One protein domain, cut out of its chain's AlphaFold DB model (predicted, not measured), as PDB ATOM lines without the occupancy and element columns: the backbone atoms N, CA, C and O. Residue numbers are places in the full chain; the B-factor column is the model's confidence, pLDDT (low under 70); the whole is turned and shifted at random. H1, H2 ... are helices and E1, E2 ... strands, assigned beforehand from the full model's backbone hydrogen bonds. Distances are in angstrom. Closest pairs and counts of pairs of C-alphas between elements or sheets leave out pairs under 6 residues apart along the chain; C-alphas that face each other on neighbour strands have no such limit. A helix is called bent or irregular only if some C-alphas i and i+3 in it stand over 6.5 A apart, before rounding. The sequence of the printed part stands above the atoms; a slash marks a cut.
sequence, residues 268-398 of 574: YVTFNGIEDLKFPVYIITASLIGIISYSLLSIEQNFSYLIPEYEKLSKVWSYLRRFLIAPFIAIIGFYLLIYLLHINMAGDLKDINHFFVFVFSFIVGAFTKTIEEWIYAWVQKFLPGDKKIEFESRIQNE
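What this domain is: This is residues 268 to 398 of the 574 residues of an uncharacterized protein of Methanosarcina vacuolata Z-761 (UniProt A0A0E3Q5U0). A long helical hairpin, H1 and H2a side by side but in touch over only part of their length, has its core at the end where H2 bends: there H2b and H3 pack on H1 and cross each other. A small hairpin of strands, E1 and E2, leads into H1 at that end, while H4 and H5 make a loose V on another side, with residues 373 to 379 and 392 to 398 sticking out. The 131 printed residues run E1, E2, H1 to H5, mostly helix, with the strands antiparallel in the order E1 - E2. The whole is loose and flat, with a radius of gyration of the C-alphas of 18.2 A and spans of 53 by 41 by 22 A.

How they stand to each other: E1, residues 268 to 271, and E2, residues 274 to 280, form an antiparallel hairpin at 146 degrees; N 269 and O 279 are 2.8 A apart, within hydrogen-bond range. H1, residues 282 to 303, follows by a tight link. H2, residues 309 to 340, was assigned as one helix by its hydrogen bonds but is bent: C-alphas 324 and 327 are 7.4 A apart, and its arms H2a, residues 309 to 324, and H2b, residues 327 to 340, stand at a steep tilt of 52 degrees. H1, with residues 288 to 295 alone, touches residues 319 to 323 of H2a in a helical hairpin, at a shallow tilt of 13 degrees, opposite ways; the closest C-alphas, of Ile 291 and Phe 323, are 6.4 A apart. H1, with residues 283 to 288 alone, touches residues 327 to 331 of H2b, closest at the C-alphas of Ile 284 and Pro 327, 4.9 A. H3, residues 354 to 366, touches H1 the same way at a shallow tilt of 34.6 degrees, only just short of steep; the closest C-alphas, of Ser 287 and Gly 365, are 4.0 A apart. H3 touches H2b at a steep tilt of 53 degrees, closest at the C-alphas of Ala 330 and Ser 361, 5.3 A. The helix packing is part aligned, part crossed, with shallow and steep tilts. H4, residues 368 to 381, is close to H2a but not clearly touching, about perpendicular at 87 degrees; the closest C-alphas, of Arg 322 and Thr 368, are 6.6 A apart. H5, residues 385 to 395, is close to H4 but not clearly touching, at a steep tilt of 42 degrees, opposite ways; the closest C-alphas, of Gln 380 and Lys 388, are 7.5 A apart. H5 and H1 are apart. Each O i to N i+4 pair is within hydrogen-bond range in H1, H2b, H3 and H4, against 10 of 12 in H2a and 5 of 7 in H5.

Where its parts are: E1 begins at C-alpha 268, (30.433, -32.499, 14.135), and H5 ends at C-alpha 395, (37.149, -53.749, 50.460). From first to last C-alpha, H1 is 31.1 A long, H2a 23.6 A, H2b 19.9 A, H3 18.4 A and H4 20.2 A.

The domain as a whole: The C-alphas of Leu 306 and Gly 347, the two farthest apart, are 54.9 A from each other. The printed part has no cut, and its one long link is residues 341 to 353, between H2 and H3. The mean pLDDT of the printed part is 70.9; 60 residues are under 70, among them 300 to 314, 340 to 352 and 382 to 398.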
ATOM      1  N   TYR A 268      29.370 -31.538  13.863       71.19
ATOM      2  CA  TYR A 268      30.433 -32.499  14.135       71.19
ATOM      3  C   TYR A 268      31.478 -31.922  15.083       71.19
ATOM      4  O   TYR A 268      31.739 -30.720  15.077       71.19
ATOM      5  N   VAL A 269      32.105 -32.804  15.854       73.00
ATOM      6  CA  VAL A 269      33.218 -32.494  16.747       73.00
ATOM      7  C   VAL A 269      34.428 -33.336  16.359       73.00
ATOM      8  O   VAL A 269      34.274 -34.497  15.988       73.00
ATOM      9  N   THR A 270      35.622 -32.760  16.431       63.62
ATOM     10  CA  THR A 270      36.896 -33.425  16.120       63.62
ATOM     11  C   THR A 270      37.836 -33.337  17.323       63.62
ATOM     12  O   THR A 270      37.737 -32.404  18.128       63.62
ATOM     13  N   PHE A 271      38.738 -34.310  17.464       64.62
ATOM     14  CA  PHE A 271      39.775 -34.307  18.502       64.62
ATOM     15  C   PHE A 271      41.140 -33.984  17.902       64.62
ATOM     16  O   PHE A 271      41.441 -34.351  16.768       64.62
ATOM     17  N   ASN A 272      41.968 -33.297  18.688       52.50
ATOM     18  CA  ASN A 272      43.318 -32.931  18.280       52.50
ATOM     19  C   ASN A 272      44.185 -34.193  18.114       52.50
ATOM     20  O   ASN A 272      44.137 -35.076  18.967       52.50
ATOM     21  N   GLY A 273      44.947 -34.284  17.023       55.19
ATOM     22  CA  GLY A 273      45.739 -35.473  16.674       55.19
ATOM     23  C   GLY A 273      44.978 -36.573  15.920       55.19
ATOM     24  O   GLY A 273      45.610 -37.504  15.432       55.19
ATOM     25  N   ILE A 274      43.649 -36.467  15.780       62.56
ATOM     26  CA  ILE A 274      42.839 -37.367  14.941       62.56
ATOM     27  C   ILE A 274      41.791 -36.560  14.155       62.56
ATOM     28  O   ILE A 274      40.587 -36.813  14.205       62.56
ATOM     29  N   GLU A 275      42.267 -35.527  13.462       59.16
ATOM     30  CA  GLU A 275      41.443 -34.484  12.832       59.16
ATOM     31  C   GLU A 275      40.544 -35.004  11.702       59.16
ATOM     32  O   GLU A 275      39.472 -34.445  11.457       59.16
ATOM     33  N   ASP A 276      40.936 -36.116  11.077       59.22
ATOM     34  CA  ASP A 276      40.170 -36.787  10.024       59.22
ATOM     35  C   ASP A 276      38.851 -37.391  10.538       59.22
ATOM     36  O   ASP A 276      37.954 -37.706   9.752       59.22
ATOM     37  N   LEU A 277      38.694 -37.533  11.860       65.69
ATOM     38  CA  LEU A 277      37.535 -38.177  12.469       65.69
ATOM     39  C   LEU A 277      36.528 -37.161  12.996       65.69
ATOM     40  O   LEU A 277      36.735 -36.490  14.011       65.69
ATOM     41  N   LYS A 278      35.384 -37.100  12.312       70.88
ATOM     42  CA  LYS A 278      34.259 -36.219  12.634       70.88
ATOM     43  C   LYS A 278      33.190 -36.981  13.411       70.88
ATOM     44  O   LYS A 278      32.505 -37.840  12.864       70.88
ATOM     45  N   PHE A 279      32.998 -36.622  14.676       75.38
ATOM     46  CA  PHE A 279      31.984 -37.206  15.552       75.38
ATOM     47  C   PHE A 279      30.694 -36.384  15.514       75.38
ATOM     48  O   PHE A 279      30.723 -35.210  15.882       75.38
ATOM     49  N   PRO A 280      29.549 -36.954  15.114       80.88
ATOM     50  CA  PRO A 280      28.291 -36.221  15.109       80.88
ATOM     51  C   PRO A 280      27.855 -35.779  16.511       80.88
ATOM     52  O   PRO A 280      27.856 -36.573  17.455       80.88
ATOM     53  N   VAL A 281      27.387 -34.534  16.644       81.44
ATOM     54  CA  VAL A 281      26.940 -33.966  17.933       81.44
ATOM     55  C   VAL A 281      25.796 -34.771  18.564       81.44
ATOM     56  O   VAL A 281      25.705 -34.864  19.788       81.44
ATOM     57  N   TYR A 282      24.953 -35.422  17.757       82.94
ATOM     58  CA  TYR A 282      23.842 -36.222  18.275       82.94
ATOM     59  C   TYR A 282      24.289 -37.429  19.122       82.94
ATOM     60  O   TYR A 282      23.474 -37.931  19.889       82.94
ATOM     61  N   ILE A 283      25.555 -37.871  19.050       86.44
ATOM     62  CA  ILE A 283      26.124 -38.880  19.968       86.44
ATOM     63  C   ILE A 283      26.068 -38.371  21.418       86.44
ATOM     64  O   ILE A 283      25.648 -39.086  22.334       86.44
ATOM     65  N   ILE A 284      26.435 -37.103  21.626       86.81
ATOM     66  CA  ILE A 284      26.398 -36.440  22.936       86.81
ATOM     67  C   ILE A 284      24.947 -36.320  23.403       86.81
ATOM     68  O   ILE A 284      24.622 -36.703  24.523       86.81
ATOM     69  N   THR A 285      24.046 -35.869  22.529       85.94
ATOM     70  CA  THR A 285      22.616 -35.749  22.852       85.94
ATOM     71  C   THR A 285      21.996 -37.096  23.228       85.94
ATOM     72  O   THR A 285      21.332 -37.205  24.256       85.94
ATOM     73  N   ALA A 286      22.224 -38.137  22.428       88.38
ATOM     74  CA  ALA A 286      21.649 -39.460  22.643       88.38
ATOM     75  C   ALA A 286      22.142 -40.097  23.950       88.38
ATOM     76  O   ALA A 286      21.339 -40.622  24.722       88.38
ATOM     77  N   SER A 287      23.441 -39.995  24.237       92.56
ATOM     78  CA  SER A 287      24.014 -40.494  25.493       92.56
ATOM     79  C   SER A 287      23.489 -39.746  26.723       92.56
ATOM     80  O   SER A 287      23.212 -40.385  27.739       92.56
ATOM     81  N   LEU A 288      23.257 -38.431  26.625       89.19
ATOM     82  CA  LEU A 288      22.613 -37.647  27.687       89.19
ATOM     83  C   LEU A 288      21.180 -38.105  27.958       89.19
ATOM     84  O   LEU A 288      20.805 -38.306  29.112       89.19
ATOM     85  N   ILE A 289      20.389 -38.318  26.906       89.38
ATOM     86  CA  ILE A 289      19.024 -38.846  27.046       89.38
ATOM     87  C   ILE A 289      19.066 -40.232  27.705       89.38
ATOM     88  O   ILE A 289      18.273 -40.505  28.608       89.38
ATOM     89  N   GLY A 290      20.023 -41.081  27.316       89.00
ATOM     90  CA  GLY A 290      20.235 -42.402  27.907       89.00
ATOM     91  C   GLY A 290      20.516 -42.350  29.411       89.00
ATOM     92  O   GLY A 290      19.809 -42.995  30.191       89.00
ATOM     93  N   ILE A 291      21.499 -41.550  29.845       89.38
ATOM     94  CA  ILE A 291      21.853 -41.460  31.271       89.38
ATOM     95  C   ILE A 291      20.745 -40.810  32.104       89.38
ATOM     96  O   ILE A 291      20.520 -41.235  33.237       89.38
ATOM     97  N   ILE A 292      20.017 -39.828  31.560       86.44
ATOM     98  CA  ILE A 292      18.853 -39.229  32.230       86.44
ATOM     99  C   ILE A 292      17.761 -40.280  32.417       86.44
ATOM    100  O   ILE A 292      17.273 -40.450  33.532       86.44
ATOM    101  N   SER A 293      17.427 -41.022  31.359       86.38
ATOM    102  CA  SER A 293      16.379 -42.048  31.395       86.38
ATOM    103  C   SER A 293      16.691 -43.126  32.434       86.38
ATOM    104  O   SER A 293      15.853 -43.442  33.277       86.38
ATOM    105  N   TYR A 294      17.926 -43.635  32.440       86.19
ATOM    106  CA  TYR A 294      18.359 -44.616  33.434       86.19
ATOM    107  C   TYR A 294      18.379 -44.039  34.854       86.19
ATOM    108  O   TYR A 294      17.978 -44.709  35.804       86.19
ATOM    109  N   SER A 295      18.839 -42.797  35.016       82.31
ATOM    110  CA  SER A 295      18.896 -42.157  36.331       82.31
ATOM    111  C   SER A 295      17.500 -41.950  36.905       82.31
ATOM    112  O   SER A 295      17.310 -42.242  38.077       82.31
ATOM    113  N   LEU A 296      16.523 -41.525  36.097       80.38
ATOM    114  CA  LEU A 296      15.128 -41.380  36.521       80.38
ATOM    115  C   LEU A 296      14.525 -42.718  36.957       80.38
ATOM    116  O   LEU A 296      13.965 -42.792  38.047       80.38
ATOM    117  N   LEU A 297      14.726 -43.784  36.175       80.81
ATOM    118  CA  LEU A 297      14.265 -45.129  36.534       80.81
ATOM    119  C   LEU A 297      14.930 -45.635  37.825       80.81
ATOM    120  O   LEU A 297      14.285 -46.195  38.707       80.81
ATOM    121  N   SER A 298      16.238 -45.422  37.957       77.88
ATOM    122  CA  SER A 298      16.988 -45.834  39.142       77.88
ATOM    123  C   SER A 298      16.590 -45.026  40.379       77.88
ATOM    124  O   SER A 298      16.555 -45.575  41.477       77.88
ATOM    125  N   ILE A 299      16.282 -43.739  40.213       71.38
ATOM    126  CA  ILE A 299      15.736 -42.861  41.249       71.38
ATOM    127  C   ILE A 299      14.367 -43.384  41.688       71.38
ATOM    128  O   ILE A 299      14.193 -43.640  42.872       71.38
ATOM    129  N   GLU A 300      13.441 -43.634  40.764       69.81
ATOM    130  CA  GLU A 300      12.110 -44.183  41.064       69.81
ATOM    131  C   GLU A 300      12.191 -45.489  41.873       69.81
ATOM    132  O   GLU A 300      11.579 -45.619  42.938       69.81
ATOM    133  N   GLN A 301      13.043 -46.422  41.439       67.56
ATOM    134  CA  GLN A 301      13.271 -47.681  42.151       67.56
ATOM    135  C   GLN A 301      13.871 -47.460  43.546       67.56
ATOM    136  O   GLN A 301      13.494 -48.142  44.491       67.56
ATOM    137  N   ASN A 302      14.778 -46.492  43.699       62.38
ATOM    138  CA  ASN A 302      15.466 -46.203  44.957       62.38
ATOM    139  C   ASN A 302      14.617 -45.415  45.966       62.38
ATOM    140  O   ASN A 302      14.768 -45.633  47.163       62.38
ATOM    141  N   PHE A 303      13.724 -44.528  45.517       54.56
ATOM    142  CA  PHE A 303      12.798 -43.796  46.394       54.56
ATOM    143  C   PHE A 303      11.715 -44.702  47.000       54.56
ATOM    144  O   PHE A 303      11.077 -44.320  47.977       54.56
ATOM    145  N   SER A 304      11.561 -45.919  46.470       53.09
ATOM    146  CA  SER A 304      10.718 -46.970  47.049       53.09
ATOM    147  C   SER A 304      11.342 -47.635  48.289       53.09
ATOM    148  O   SER A 304      10.649 -48.358  49.002       53.09
ATOM    149  N   TYR A 305      12.631 -47.396  48.569       55.78
ATOM    150  CA  TYR A 305      13.363 -47.988  49.693       55.78
ATOM    151  C   TYR A 305      13.858 -46.915  50.677       55.78
ATOM    152  O   TYR A 305      14.325 -45.842  50.289       55.78
ATOM    153  N   LEU A 306      13.814 -47.221  51.978       51.91
ATOM    154  CA  LEU A 306      14.435 -46.410  53.030       51.91
ATOM    155  C   LEU A 306      15.965 -46.517  52.922       51.91
ATOM    156  O   LEU A 306      16.580 -47.432  53.459       51.91
ATOM    157  N   ILE A 307      16.586 -45.593  52.184       57.44
ATOM    158  CA  ILE A 307      18.044 -45.557  52.002       57.44
ATOM    159  C   ILE A 307      18.710 -44.873  53.210       57.44
ATOM    160  O   ILE A 307      18.357 -43.724  53.506       57.44
ATOM    161  N   PRO A 308      19.721 -45.492  53.852       56.19
ATOM    162  CA  PRO A 308      20.486 -44.868  54.930       56.19
ATOM    163  C   PRO A 308      21.168 -43.564  54.490       56.19
ATOM    164  O   PRO A 308      21.716 -43.463  53.389       56.19
ATOM    165  N   GLU A 309      21.201 -42.548  55.357       53.91
ATOM    166  CA  GLU A 309      21.704 -41.205  55.009       53.91
ATOM    167  C   GLU A 309      23.145 -41.177  54.490       53.91
ATOM    168  O   GLU A 309      23.489 -40.379  53.612       53.91
ATOM    169  N   TYR A 310      23.998 -42.067  54.996       57.16
ATOM    170  CA  TYR A 310      25.390 -42.153  54.562       57.16
ATOM    171  C   TYR A 310      25.543 -42.620  53.121       57.16
ATOM    172  O   TYR A 310      26.506 -42.250  52.442       57.16
ATOM    173  N   GLU A 311      24.587 -43.416  52.656       62.59
ATOM    174  CA  GLU A 311      24.569 -43.968  51.316       62.59
ATOM    175  C   GLU A 311      23.990 -42.958  50.316       62.59
ATOM    176  O   GLU A 311      24.461 -42.886  49.178       62.59
ATOM    177  N   LYS A 312      23.051 -42.097  50.751       65.31
ATOM    178  CA  LYS A 312      22.418 -41.060  49.910       65.31
ATOM    179  C   LYS A 312      23.450 -40.159  49.235       65.31
ATOM    180  O   LYS A 312      23.433 -40.005  48.016       65.31
ATOM    181  N   LEU A 313      24.395 -39.603  50.003       62.25
ATOM    182  CA  LEU A 313      25.412 -38.700  49.452       62.25
ATOM    183  C   LEU A 313      26.313 -39.429  48.445       62.25
ATOM    184  O   LEU A 313      26.635 -38.882  47.391       62.25
ATOM    185  N   SER A 314      26.704 -40.670  48.745       64.50
ATOM    186  CA  SER A 314      27.551 -41.456  47.847       64.50
ATOM    187  C   SER A 314      26.830 -41.821  46.547       64.50
ATOM    188  O   SER A 314      27.450 -41.780  45.482       64.50
ATOM    189  N   LYS A 315      25.532 -42.142  46.620       71.50
ATOM    190  CA  LYS A 315      24.671 -42.382  45.455       71.50
ATOM    191  C   LYS A 315      24.549 -41.125  44.590       71.50
ATOM    192  O   LYS A 315      24.819 -41.205  43.395       71.50
ATOM    193  N   VAL A 316      24.264 -39.958  45.181       70.12
ATOM    194  CA  VAL A 316      24.186 -38.667  44.458       70.12
ATOM    195  C   VAL A 316      25.485 -38.365  43.708       70.12
ATOM    196  O   VAL A 316      25.451 -38.068  42.516       70.12
ATOM    197  N   TRP A 317      26.641 -38.514  44.363       69.19
ATOM    198  CA  TRP A 317      27.941 -38.334  43.708       69.19
ATOM    199  C   TRP A 317      28.177 -39.322  42.567       69.19
ATOM    200  O   TRP A 317      28.741 -38.953  41.537       69.19
ATOM    201  N   SER A 318      27.734 -40.570  42.729       75.06
ATOM    202  CA  SER A 318      27.840 -41.570  41.672       75.06
ATOM    203  C   SER A 318      26.999 -41.201  40.449       75.06
ATOM    204  O   SER A 318      27.481 -41.387  39.333       75.06
ATOM    205  N   TYR A 319      25.784 -40.676  40.627       78.00
ATOM    206  CA  TYR A 319      24.962 -40.196  39.509       78.00
ATOM    207  C   TYR A 319      25.585 -38.974  38.835       78.00
ATOM    208  O   TYR A 319      25.721 -38.958  37.614       78.00
ATOM    209  N   LEU A 320      26.043 -37.996  39.625       74.31
ATOM    210  CA  LEU A 320      26.683 -36.781  39.117       74.31
ATOM    211  C   LEU A 320      27.901 -37.103  38.244       74.31
ATOM    212  O   LEU A 320      28.036 -36.595  37.133       74.31
ATOM    213  N   ARG A 321      28.766 -38.005  38.726       76.00
ATOM    214  CA  ARG A 321      29.940 -38.468  37.982       76.00
ATOM    215  C   ARG A 321      29.543 -39.102  36.652       76.00
ATOM    216  O   ARG A 321      30.129 -38.764  35.630       76.00
ATOM    217  N   ARG A 322      28.551 -40.000  36.660       84.38
ATOM    218  CA  ARG A 322      28.076 -40.691  35.449       84.38
ATOM    219  C   ARG A 322      27.503 -39.718  34.424       84.38
ATOM    220  O   ARG A 322      27.796 -39.858  33.244       84.38
ATOM    221  N   PHE A 323      26.766 -38.705  34.876       82.31
ATOM    222  CA  PHE A 323      26.233 -37.654  34.012       82.31
ATOM    223  C   PHE A 323      27.341 -36.865  33.300       82.31
ATOM    224  O   PHE A 323      27.231 -36.575  32.111       82.31
ATOM    225  N   LEU A 324      28.441 -36.564  33.999       78.44
ATOM    226  CA  LEU A 324      29.581 -35.865  33.404       78.44
ATOM    227  C   LEU A 324      30.323 -36.728  32.369       78.44
ATOM    228  O   LEU A 324      30.737 -36.192  31.344       78.44
ATOM    229  N   ILE A 325      30.473 -38.040  32.604       80.50
ATOM    230  CA  ILE A 325      31.310 -38.916  31.758       80.50
ATOM    231  C   ILE A 325      30.582 -39.612  30.609       80.50
ATOM    232  O   ILE A 325      31.237 -39.981  29.635       80.50
ATOM    233  N   ALA A 326      29.265 -39.819  30.708       86.38
ATOM    234  CA  ALA A 326      28.512 -40.639  29.755       86.38
ATOM    235  C   ALA A 326      28.733 -40.229  28.283       86.38
ATOM    236  O   ALA A 326      28.996 -41.117  27.466       86.38
ATOM    237  N   PRO A 327      28.748 -38.928  27.923       87.56
ATOM    238  CA  PRO A 327      28.995 -38.540  26.536       87.56
ATOM    239  C   PRO A 327      30.409 -38.842  26.038       87.56
ATOM    240  O   PRO A 327      30.577 -39.195  24.874       87.56
ATOM    241  N   PHE A 328      31.423 -38.788  26.905       82.94
ATOM    242  CA  PHE A 328      32.778 -39.197  26.523       82.94
ATOM    243  C   PHE A 328      32.863 -40.701  26.290       82.94
ATOM    244  O   PHE A 328      33.471 -41.130  25.316       82.94
ATOM    245  N   ILE A 329      32.224 -41.505  27.146       84.25
ATOM    246  CA  ILE A 329      32.190 -42.964  26.977       84.25
ATOM    247  C   ILE A 329      31.511 -43.324  25.651       84.25
ATOM    248  O   ILE A 329      32.004 -44.194  24.940       84.25
ATOM    249  N   ALA A 330      30.433 -42.627  25.280       86.56
ATOM    250  CA  ALA A 330      29.763 -42.825  23.996       86.56
ATOM    251  C   ALA A 330      30.666 -42.487  22.801       86.56
ATOM    252  O   ALA A 330      30.756 -43.279  21.863       86.56
ATOM    253  N   ILE A 331      31.386 -41.364  22.858       83.62
ATOM    254  CA  ILE A 331      32.344 -40.966  21.817       83.62
ATOM    255  C   ILE A 331      33.476 -41.996  21.680       83.62
ATOM    256  O   ILE A 331      33.769 -42.436  20.571       83.62
ATOM    257  N   ILE A 332      34.087 -42.418  22.792       80.06
ATOM    258  CA  ILE A 332      35.176 -43.410  22.794       80.06
ATOM    259  C   ILE A 332      34.672 -44.761  22.292       80.06
ATOM    260  O   ILE A 332      35.329 -45.402  21.476       80.06
ATOM    261  N   GLY A 333      33.505 -45.200  22.767       81.06
ATOM    262  CA  GLY A 333      32.893 -46.452  22.339       81.06
ATOM    263  C   GLY A 333      32.633 -46.461  20.836       81.06
ATOM    264  O   GLY A 333      32.919 -47.452  20.172       81.06
ATOM    265  N   PHE A 334      32.165 -45.339  20.288       82.56
ATOM    266  CA  PHE A 334      31.959 -45.191  18.853       82.56
ATOM    267  C   PHE A 334      33.280 -45.163  18.071       82.56
ATOM    268  O   PHE A 334      33.396 -45.828  17.045       82.56
ATOM    269  N   TYR A 335      34.301 -44.467  18.580       78.88
ATOM    270  CA  TYR A 335      35.643 -44.471  17.995       78.88
ATOM    271  C   TYR A 335      36.243 -45.884  17.934       78.88
ATOM    272  O   TYR A 335      36.695 -46.321  16.878       78.88
ATOM    273  N   LEU A 336      36.192 -46.623  19.047       76.00
ATOM    274  CA  LEU A 336      36.671 -48.004  19.123       76.00
ATOM    275  C   LEU A 336      35.898 -48.925  18.184       76.00
ATOM    276  O   LEU A 336      36.502 -49.779  17.546       76.00
ATOM    277  N   LEU A 337      34.578 -48.749  18.082       76.31
ATOM    278  CA  LEU A 337      33.752 -49.523  17.164       76.31
ATOM    279  C   LEU A 337      34.192 -49.311  15.711       76.31
ATOM    280  O   LEU A 337      34.347 -50.282  14.978       76.31
ATOM    281  N   ILE A 338      34.438 -48.062  15.310       72.12
ATOM    282  CA  ILE A 338      34.909 -47.752  13.956       72.12
ATOM    283  C   ILE A 338      36.301 -48.336  13.706       72.12
ATOM    284  O   ILE A 338      36.523 -48.950  12.663       72.12
ATOM    285  N   TYR A 339      37.208 -48.198  14.674       70.12
ATOM    286  CA  TYR A 339      38.550 -48.767  14.593       70.12
ATOM    287  C   TYR A 339      38.518 -50.297  14.439       70.12
ATOM    288  O   TYR A 339      39.173 -50.846  13.559       70.12
ATOM    289  N   LEU A 340      37.710 -50.990  15.251       69.12
ATOM    290  CA  LEU A 340      37.561 -52.449  15.201       69.12
ATOM    291  C   LEU A 340      36.917 -52.943  13.902       69.12
ATOM    292  O   LEU A 340      37.231 -54.038  13.447       69.12
ATOM    293  N   LEU A 341      36.026 -52.149  13.308       69.12
ATOM    294  CA  LEU A 341      35.394 -52.460  12.025       69.12
ATOM    295  C   LEU A 341      36.271 -52.093  10.816       69.12
ATOM    296  O   LEU A 341      35.866 -52.350   9.687       69.12
ATOM    297  N   HIS A 342      37.460 -51.521  11.040       61.22
ATOM    298  CA  HIS A 342      38.432 -51.155  10.006       61.22
ATOM    299  C   HIS A 342      37.851 -50.252   8.893       61.22
ATOM    300  O   HIS A 342      38.282 -50.306   7.739       61.22
ATOM    301  N   ILE A 343      36.864 -49.415   9.231       60.84
ATOM    302  CA  ILE A 343      36.177 -48.528   8.281       60.84
ATOM    303  C   ILE A 343      37.072 -47.314   7.988       60.84
ATOM    304  O   ILE A 343      37.406 -46.550   8.897       60.84
ATOM    305  N   ASN A 344      37.434 -47.100   6.719       53.34
ATOM    306  CA  ASN A 344      38.172 -45.908   6.291       53.34
ATOM    307  C   ASN A 344      37.234 -44.686   6.272       53.34
ATOM    308  O   ASN A 344      36.381 -44.531   5.397       53.34
ATOM    309  N   MET A 345      37.406 -43.776   7.237       52.28
ATOM    310  CA  MET A 345      36.504 -42.628   7.447       52.28
ATOM    311  C   MET A 345      36.570 -41.534   6.361       52.28
ATOM    312  O   MET A 345      35.753 -40.614   6.386       52.28
ATOM    313  N   ALA A 346      37.481 -41.630   5.386       45.44
ATOM    314  CA  ALA A 346      37.593 -40.669   4.285       45.44
ATOM    315  C   ALA A 346      36.495 -40.819   3.203       45.44
ATOM    316  O   ALA A 346      36.304 -39.896   2.411       45.44
ATOM    317  N   GLY A 347      35.745 -41.934   3.180       43.81
ATOM    318  CA  GLY A 347      34.700 -42.198   2.173       43.81
ATOM    319  C   GLY A 347      33.416 -42.868   2.688       43.81
ATOM    320  O   GLY A 347      32.335 -42.542   2.198       43.81
ATOM    321  N   ASP A 348      33.499 -43.713   3.723       47.50
ATOM    322  CA  ASP A 348      32.435 -44.688   4.051       47.50
ATOM    323  C   ASP A 348      31.479 -44.272   5.185       47.50
ATOM    324  O   ASP A 348      30.550 -44.997   5.541       47.50
ATOM    325  N   LEU A 349      31.633 -43.073   5.759       49.47
ATOM    326  CA  LEU A 349      30.731 -42.586   6.819       49.47
ATOM    327  C   LEU A 349      29.291 -42.344   6.325       49.47
ATOM    328  O   LEU A 349      28.383 -42.211   7.144       49.47
ATOM    329  N   LYS A 350      29.068 -42.316   5.001       50.78
ATOM    330  CA  LYS A 350      27.727 -42.274   4.394       50.78
ATOM    331  C   LYS A 350      26.928 -43.568   4.594       50.78
ATOM    332  O   LYS A 350      25.702 -43.497   4.550       50.78
ATOM    333  N   ASP A 351      27.588 -44.695   4.866       53.22
ATOM    334  CA  ASP A 351      26.933 -46.007   4.977       53.22
ATOM    335  C   ASP A 351      26.662 -46.437   6.427       53.22
ATOM    336  O   ASP A 351      25.937 -47.404   6.678       53.22
ATOM    337  N   ILE A 352      27.183 -45.703   7.418       64.62
ATOM    338  CA  ILE A 352      26.856 -45.964   8.821       64.62
ATOM    339  C   ILE A 352      25.463 -45.402   9.109       64.62
ATOM    340  O   ILE A 352      25.245 -44.193   9.153       64.62
ATOM    341  N   ASN A 353      24.510 -46.299   9.364       76.00
ATOM    342  CA  ASN A 353      23.136 -45.933   9.678       76.00
ATOM    343  C   ASN A 353      23.075 -44.980  10.892       76.00
ATOM    344  O   ASN A 353      23.332 -45.384  12.029       76.00
ATOM    345  N   HIS A 354      22.684 -43.720  10.671       78.88
ATOM    346  CA  HIS A 354      22.540 -42.712  11.728       78.88
ATOM    347  C   HIS A 354      21.636 -43.174  12.880       78.88
ATOM    348  O   HIS A 354      21.898 -42.839  14.038       78.88
ATOM    349  N   PHE A 355      20.614 -43.985  12.583       80.44
ATOM    350  CA  PHE A 355      19.752 -44.590  13.596       80.44
ATOM    351  C   PHE A 355      20.536 -45.530  14.514       80.44
ATOM    352  O   PHE A 355      20.390 -45.462  15.731       80.44
ATOM    353  N   PHE A 356      21.417 -46.361  13.951       84.50
ATOM    354  CA  PHE A 356      22.275 -47.241  14.739       84.50
ATOM    355  C   PHE A 356      23.194 -46.434  15.658       84.50
ATOM    356  O   PHE A 356      23.251 -46.717  16.850       84.50
ATOM    357  N   VAL A 357      23.856 -45.392  15.140       83.50
ATOM    358  CA  VAL A 357      24.746 -44.543  15.951       83.50
ATOM    359  C   VAL A 357      23.983 -43.879  17.096       83.50
ATOM    360  O   VAL A 357      24.475 -43.828  18.225       83.50
ATOM    361  N   PHE A 358      22.767 -43.401  16.829       85.50
ATOM    362  CA  PHE A 358      21.907 -42.804  17.847       85.50
ATOM    363  C   PHE A 358      21.521 -43.819  18.931       85.50
ATOM    364  O   PHE A 358      21.738 -43.563  20.116       85.50
ATOM    365  N   VAL A 359      20.999 -44.987  18.539       86.75
ATOM    366  CA  VAL A 359      20.580 -46.044  19.472       86.75
ATOM    367  C   VAL A 359      21.767 -46.563  20.280       86.75
ATOM    368  O   VAL A 359      21.668 -46.677  21.499       86.75
ATOM    369  N   PHE A 360      22.910 -46.803  19.638       89.31
ATOM    370  CA  PHE A 360      24.152 -47.175  20.309       89.31
ATOM    371  C   PHE A 360      24.544 -46.147  21.375       89.31
ATOM    372  O   PHE A 360      24.748 -46.504  22.532       89.31
ATOM    373  N   SER A 361      24.587 -44.863  21.014       90.75
ATOM    374  CA  SER A 361      24.965 -43.790  21.942       90.75
ATOM    375  C   SER A 361      23.991 -43.682  23.117       90.75
ATOM    376  O   SER A 361      24.419 -43.494  24.256       90.75
ATOM    377  N   PHE A 362      22.691 -43.855  22.862       90.62
ATOM    378  CA  PHE A 362      21.666 -43.916  23.903       90.62
ATOM    379  C   PHE A 362      21.895 -45.092  24.859       90.62
ATOM    380  O   PHE A 362      21.891 -44.899  26.076       90.62
ATOM    381  N   ILE A 363      22.157 -46.291  24.328       89.56
ATOM    382  CA  ILE A 363      22.444 -47.490  25.127       89.56
ATOM    383  C   ILE A 363      23.703 -47.269  25.970       89.56
ATOM    384  O   ILE A 363      23.680 -47.510  27.173       89.56
ATOM    385  N   VAL A 364      24.783 -46.743  25.391       88.31
ATOM    386  CA  VAL A 364      26.009 -46.436  26.145       88.31
ATOM    387  C   VAL A 364      25.732 -45.450  27.286       88.31
ATOM    388  O   VAL A 364      26.200 -45.651  28.411       88.31
ATOM    389  N   GLY A 365      24.906 -44.430  27.041       87.50
ATOM    390  CA  GLY A 365      24.437 -43.512  28.079       87.50
ATOM    391  C   GLY A 365      23.658 -44.214  29.195       87.50
ATOM    392  O   GLY A 365      23.972 -44.049  30.374       87.50
ATOM    393  N   ALA A 366      22.679 -45.050  28.843       88.00
ATOM    394  CA  ALA A 366      21.850 -45.773  29.809       88.00
ATOM    395  C   ALA A 366      22.656 -46.782  30.648       88.00
ATOM    396  O   ALA A 366      22.450 -46.904  31.854       88.00
ATOM    397  N   PHE A 367      23.628 -47.460  30.036       87.25
ATOM    398  CA  PHE A 367      24.449 -48.493  30.675       87.25
ATOM    399  C   PHE A 367      25.807 -47.980  31.166       87.25
ATOM    400  O   PHE A 367      26.706 -48.769  31.462       87.25
ATOM    401  N   THR A 368      25.964 -46.663  31.332       85.38
ATOM    402  CA  THR A 368      27.225 -46.058  31.791       85.38
ATOM    403  C   THR A 368      27.718 -46.658  33.114       85.38
ATOM    404  O   THR A 368      28.919 -46.854  33.280       85.38
ATOM    405  N   LYS A 369      26.815 -47.020  34.042       84.56
ATOM    406  CA  LYS A 369      27.179 -47.721  35.291       84.56
ATOM    407  C   LYS A 369      27.907 -49.041  35.011       84.56
ATOM    408  O   LYS A 369      28.975 -49.280  35.561       84.56
ATOM    409  N   THR A 370      27.316 -49.881  34.172       84.69
ATOM    410  CA  THR A 370      27.838 -51.212  33.850       84.69
ATOM    411  C   THR A 370      29.166 -51.111  33.104       84.69
ATOM    412  O   THR A 370      30.115 -51.818  33.425       84.69
ATOM    413  N   ILE A 371      29.265 -50.175  32.158       78.94
ATOM    414  CA  ILE A 371      30.503 -49.930  31.409       78.94
ATOM    415  C   ILE A 371      31.621 -49.461  32.350       78.94
ATOM    416  O   ILE A 371      32.750 -49.937  32.254       78.94
ATOM    417  N   GLU A 372      31.312 -48.574  33.299       76.75
ATOM    418  CA  GLU A 372      32.260 -48.133  34.326       76.75
ATOM    419  C   GLU A 372      32.774 -49.312  35.171       76.75
ATOM    420  O   GLU A 372      33.977 -49.419  35.411       76.75
ATOM    421  N   GLU A 373      31.889 -50.219  35.589       77.88
ATOM    422  CA  GLU A 373      32.248 -51.428  36.342       77.88
ATOM    423  C   GLU A 373      33.153 -52.367  35.530       77.88
ATOM    424  O   GLU A 373      34.135 -52.885  36.065       77.88
ATOM    425  N   TRP A 374      32.895 -52.536  34.230       78.00
ATOM    426  CA  TRP A 374      33.739 -53.342  33.342       78.00
ATOM    427  C   TRP A 374      35.121 -52.741  33.126       78.00
ATOM    428  O   TRP A 374      36.119 -53.449  33.275       78.00
ATOM    429  N   ILE A 375      35.197 -51.440  32.822       69.44
ATOM    430  CA  ILE A 375      36.473 -50.718  32.715       69.44
ATOM    431  C   ILE A 375      37.248 -50.893  34.017       69.44
ATOM    432  O   ILE A 375      38.451 -51.144  34.009       69.44
ATOM    433  N   TYR A 376      36.550 -50.812  35.147       65.00
ATOM    434  CA  TYR A 376      37.172 -50.946  36.444       65.00
ATOM    435  C   TYR A 376      37.734 -52.349  36.699       65.00
ATOM    436  O   TYR A 376      38.903 -52.479  37.070       65.00
ATOM    437  N   ALA A 377      36.945 -53.391  36.443       69.44
ATOM    438  CA  ALA A 377      37.386 -54.780  36.541       69.44
ATOM    439  C   ALA A 377      38.559 -55.076  35.592       69.44
ATOM    440  O   ALA A 377      39.466 -55.835  35.930       69.44
ATOM    441  N   TRP A 378      38.567 -54.458  34.410       66.94
ATOM    442  CA  TRP A 378      39.662 -54.578  33.456       66.94
ATOM    443  C   TRP A 378      40.938 -53.917  33.985       66.94
ATOM    444  O   TRP A 378      41.958 -54.593  34.084       66.94
ATOM    445  N   VAL A 379      40.877 -52.660  34.438       66.06
ATOM    446  CA  VAL A 379      42.021 -51.943  35.040       66.06
ATOM    447  C   VAL A 379      42.587 -52.692  36.250       66.06
ATOM    448  O   VAL A 379      43.803 -52.749  36.420       66.06
ATOM    449  N   GLN A 380      41.736 -53.313  37.072       62.31
ATOM    450  CA  GLN A 380      42.181 -54.121  38.212       62.31
ATOM    451  C   GLN A 380      43.087 -55.289  37.809       62.31
ATOM    452  O   GLN A 380      44.021 -55.605  38.545       62.31
ATOM    453  N   LYS A 381      42.854 -55.907  36.644       70.62
ATOM    454  CA  LYS A 381      43.695 -57.005  36.141       70.62
ATOM    455  C   LYS A 381      45.108 -56.550  35.763       70.62
ATOM    456  O   LYS A 381      46.008 -57.380  35.746       70.62
ATOM    457  N   PHE A 382      45.309 -55.257  35.503       64.94
ATOM    458  CA  PHE A 382      46.614 -54.681  35.155       64.94
ATOM    459  C   PHE A 382      47.378 -54.105  36.353       64.94
ATOM    460  O   PHE A 382      48.493 -53.615  36.181       64.94
ATOM    461  N   LEU A 383      46.808 -54.130  37.564       62.66
ATOM    462  CA  LEU A 383      47.507 -53.623  38.745       62.66
ATOM    463  C   LEU A 383      48.614 -54.601  39.188       62.66
ATOM    464  O   LEU A 383      48.334 -55.789  39.361       62.66
ATOM    465  N   PRO A 384      49.851 -54.122  39.433       66.00
ATOM    466  CA  PRO A 384      50.917 -54.949  39.997       66.00
ATOM    467  C   PRO A 384      50.558 -55.428  41.414       66.00
ATOM    468  O   PRO A 384      49.820 -54.747  42.136       66.00
ATOM    469  N   GLY A 385      51.079 -56.599  41.807       56.69
ATOM    470  CA  GLY A 385      50.653 -57.369  42.989       56.69
ATOM    471  C   GLY A 385      50.537 -56.563  44.288       56.69
ATOM    472  O   GLY A 385      49.531 -56.661  44.987       56.69
ATOM    473  N   ASP A 386      51.490 -55.677  44.559       53.66
ATOM    474  CA  ASP A 386      51.530 -54.881  45.792       53.66
ATOM    475  C   ASP A 386      50.368 -53.872  45.868       53.66
ATOM    476  O   ASP A 386      49.764 -53.655  46.921       53.66
ATOM    477  N   LYS A 387      49.982 -53.298  44.718       52.03
ATOM    478  CA  LYS A 387      48.831 -52.386  44.609       52.03
ATOM    479  C   LYS A 387      47.502 -53.131  44.633       52.03
ATOM    480  O   LYS A 387      46.497 -52.551  45.039       52.03
ATOM    481  N   LYS A 388      47.485 -54.399  44.213       54.41
ATOM    482  CA  LYS A 388      46.314 -55.275  44.319       54.41
ATOM    483  C   LYS A 388      46.000 -55.587  45.786       54.41
ATOM    484  O   LYS A 388      44.854 -55.421  46.187       54.41
ATOM    485  N   ILE A 389      47.020 -55.878  46.597       54.91
ATOM    486  CA  ILE A 389      46.892 -56.087  48.052       54.91
ATOM    487  C   ILE A 389      46.408 -54.806  48.755       54.91
ATOM    488  O   ILE A 389      45.470 -54.846  49.554       54.91
ATOM    489  N   GLU A 390      46.981 -53.644  48.418       48.78
ATOM    490  CA  GLU A 390      46.507 -52.358  48.950       48.78
ATOM    491  C   GLU A 390      45.044 -52.096  48.552       48.78
ATOM    492  O   GLU A 390      44.252 -51.593  49.349       48.78
ATOM    493  N   PHE A 391      44.658 -52.458  47.330       50.66
ATOM    494  CA  PHE A 391      43.298 -52.283  46.842       50.66
ATOM    495  C   PHE A 391      42.291 -53.229  47.521       50.66
ATOM    496  O   PHE A 391      41.226 -52.780  47.946       50.66
ATOM    497  N   GLU A 392      42.629 -54.506  47.687       48.47
ATOM    498  CA  GLU A 392      41.811 -55.513  48.379       48.47
ATOM    499  C   GLU A 392      41.623 -55.170  49.865       48.47
ATOM    500  O   GLU A 392      40.517 -55.294  50.399       48.47
ATOM    501  N   SER A 393      42.639 -54.582  50.510       49.75
ATOM    502  CA  SER A 393      42.526 -54.067  51.884       49.75
ATOM    503  C   SER A 393      41.477 -52.947  52.034       49.75
ATOM    504  O   SER A 393      40.965 -52.688  53.125       49.75
ATOM    505  N   ARG A 394      41.094 -52.270  50.939       50.34
ATOM    506  CA  ARG A 394      40.051 -51.228  50.953       50.34
ATOM    507  C   ARG A 394      38.639 -51.818  50.956       50.34
ATOM    508  O   ARG A 394      37.755 -51.177  51.513       50.34
ATOM    509  N   ILE A 395      38.436 -53.022  50.412       48.00
ATOM    510  CA  ILE A 395      37.149 -53.749  50.460       48.00
ATOM    511  C   ILE A 395      36.854 -54.200  51.900       48.00
ATOM    512  O   ILE A 395      35.721 -54.107  52.371       48.00
ATOM    513  N   GLN A 396      37.895 -54.561  52.659       45.97
ATOM    514  CA  GLN A 396      37.791 -54.829  54.101       45.97
ATOM    515  C   GLN A 396      37.356 -53.601  54.930       45.97
ATOM    516  O   GLN A 396      36.922 -53.759  56.064       45.97
ATOM    517  N   ASN A 397      37.438 -52.383  54.379       51.31
ATOM    518  CA  ASN A 397      37.048 -51.138  55.052       51.31
ATOM    519  C   ASN A 397      35.611 -50.673  54.731       51.31
ATOM    520  O   ASN A 397      35.228 -49.569  55.133       51.31
ATOM    521  N   GLU A 398      34.818 -51.457  53.997       60.34
ATOM    522  CA  GLU A 398      33.378 -51.203  53.884       60.34
ATOM    523  C   GLU A 398      32.697 -51.388  55.243       60.34
ATOM    524  O   GLU A 398      33.098 -52.238  56.035       60.34
TER     525      GLU A 398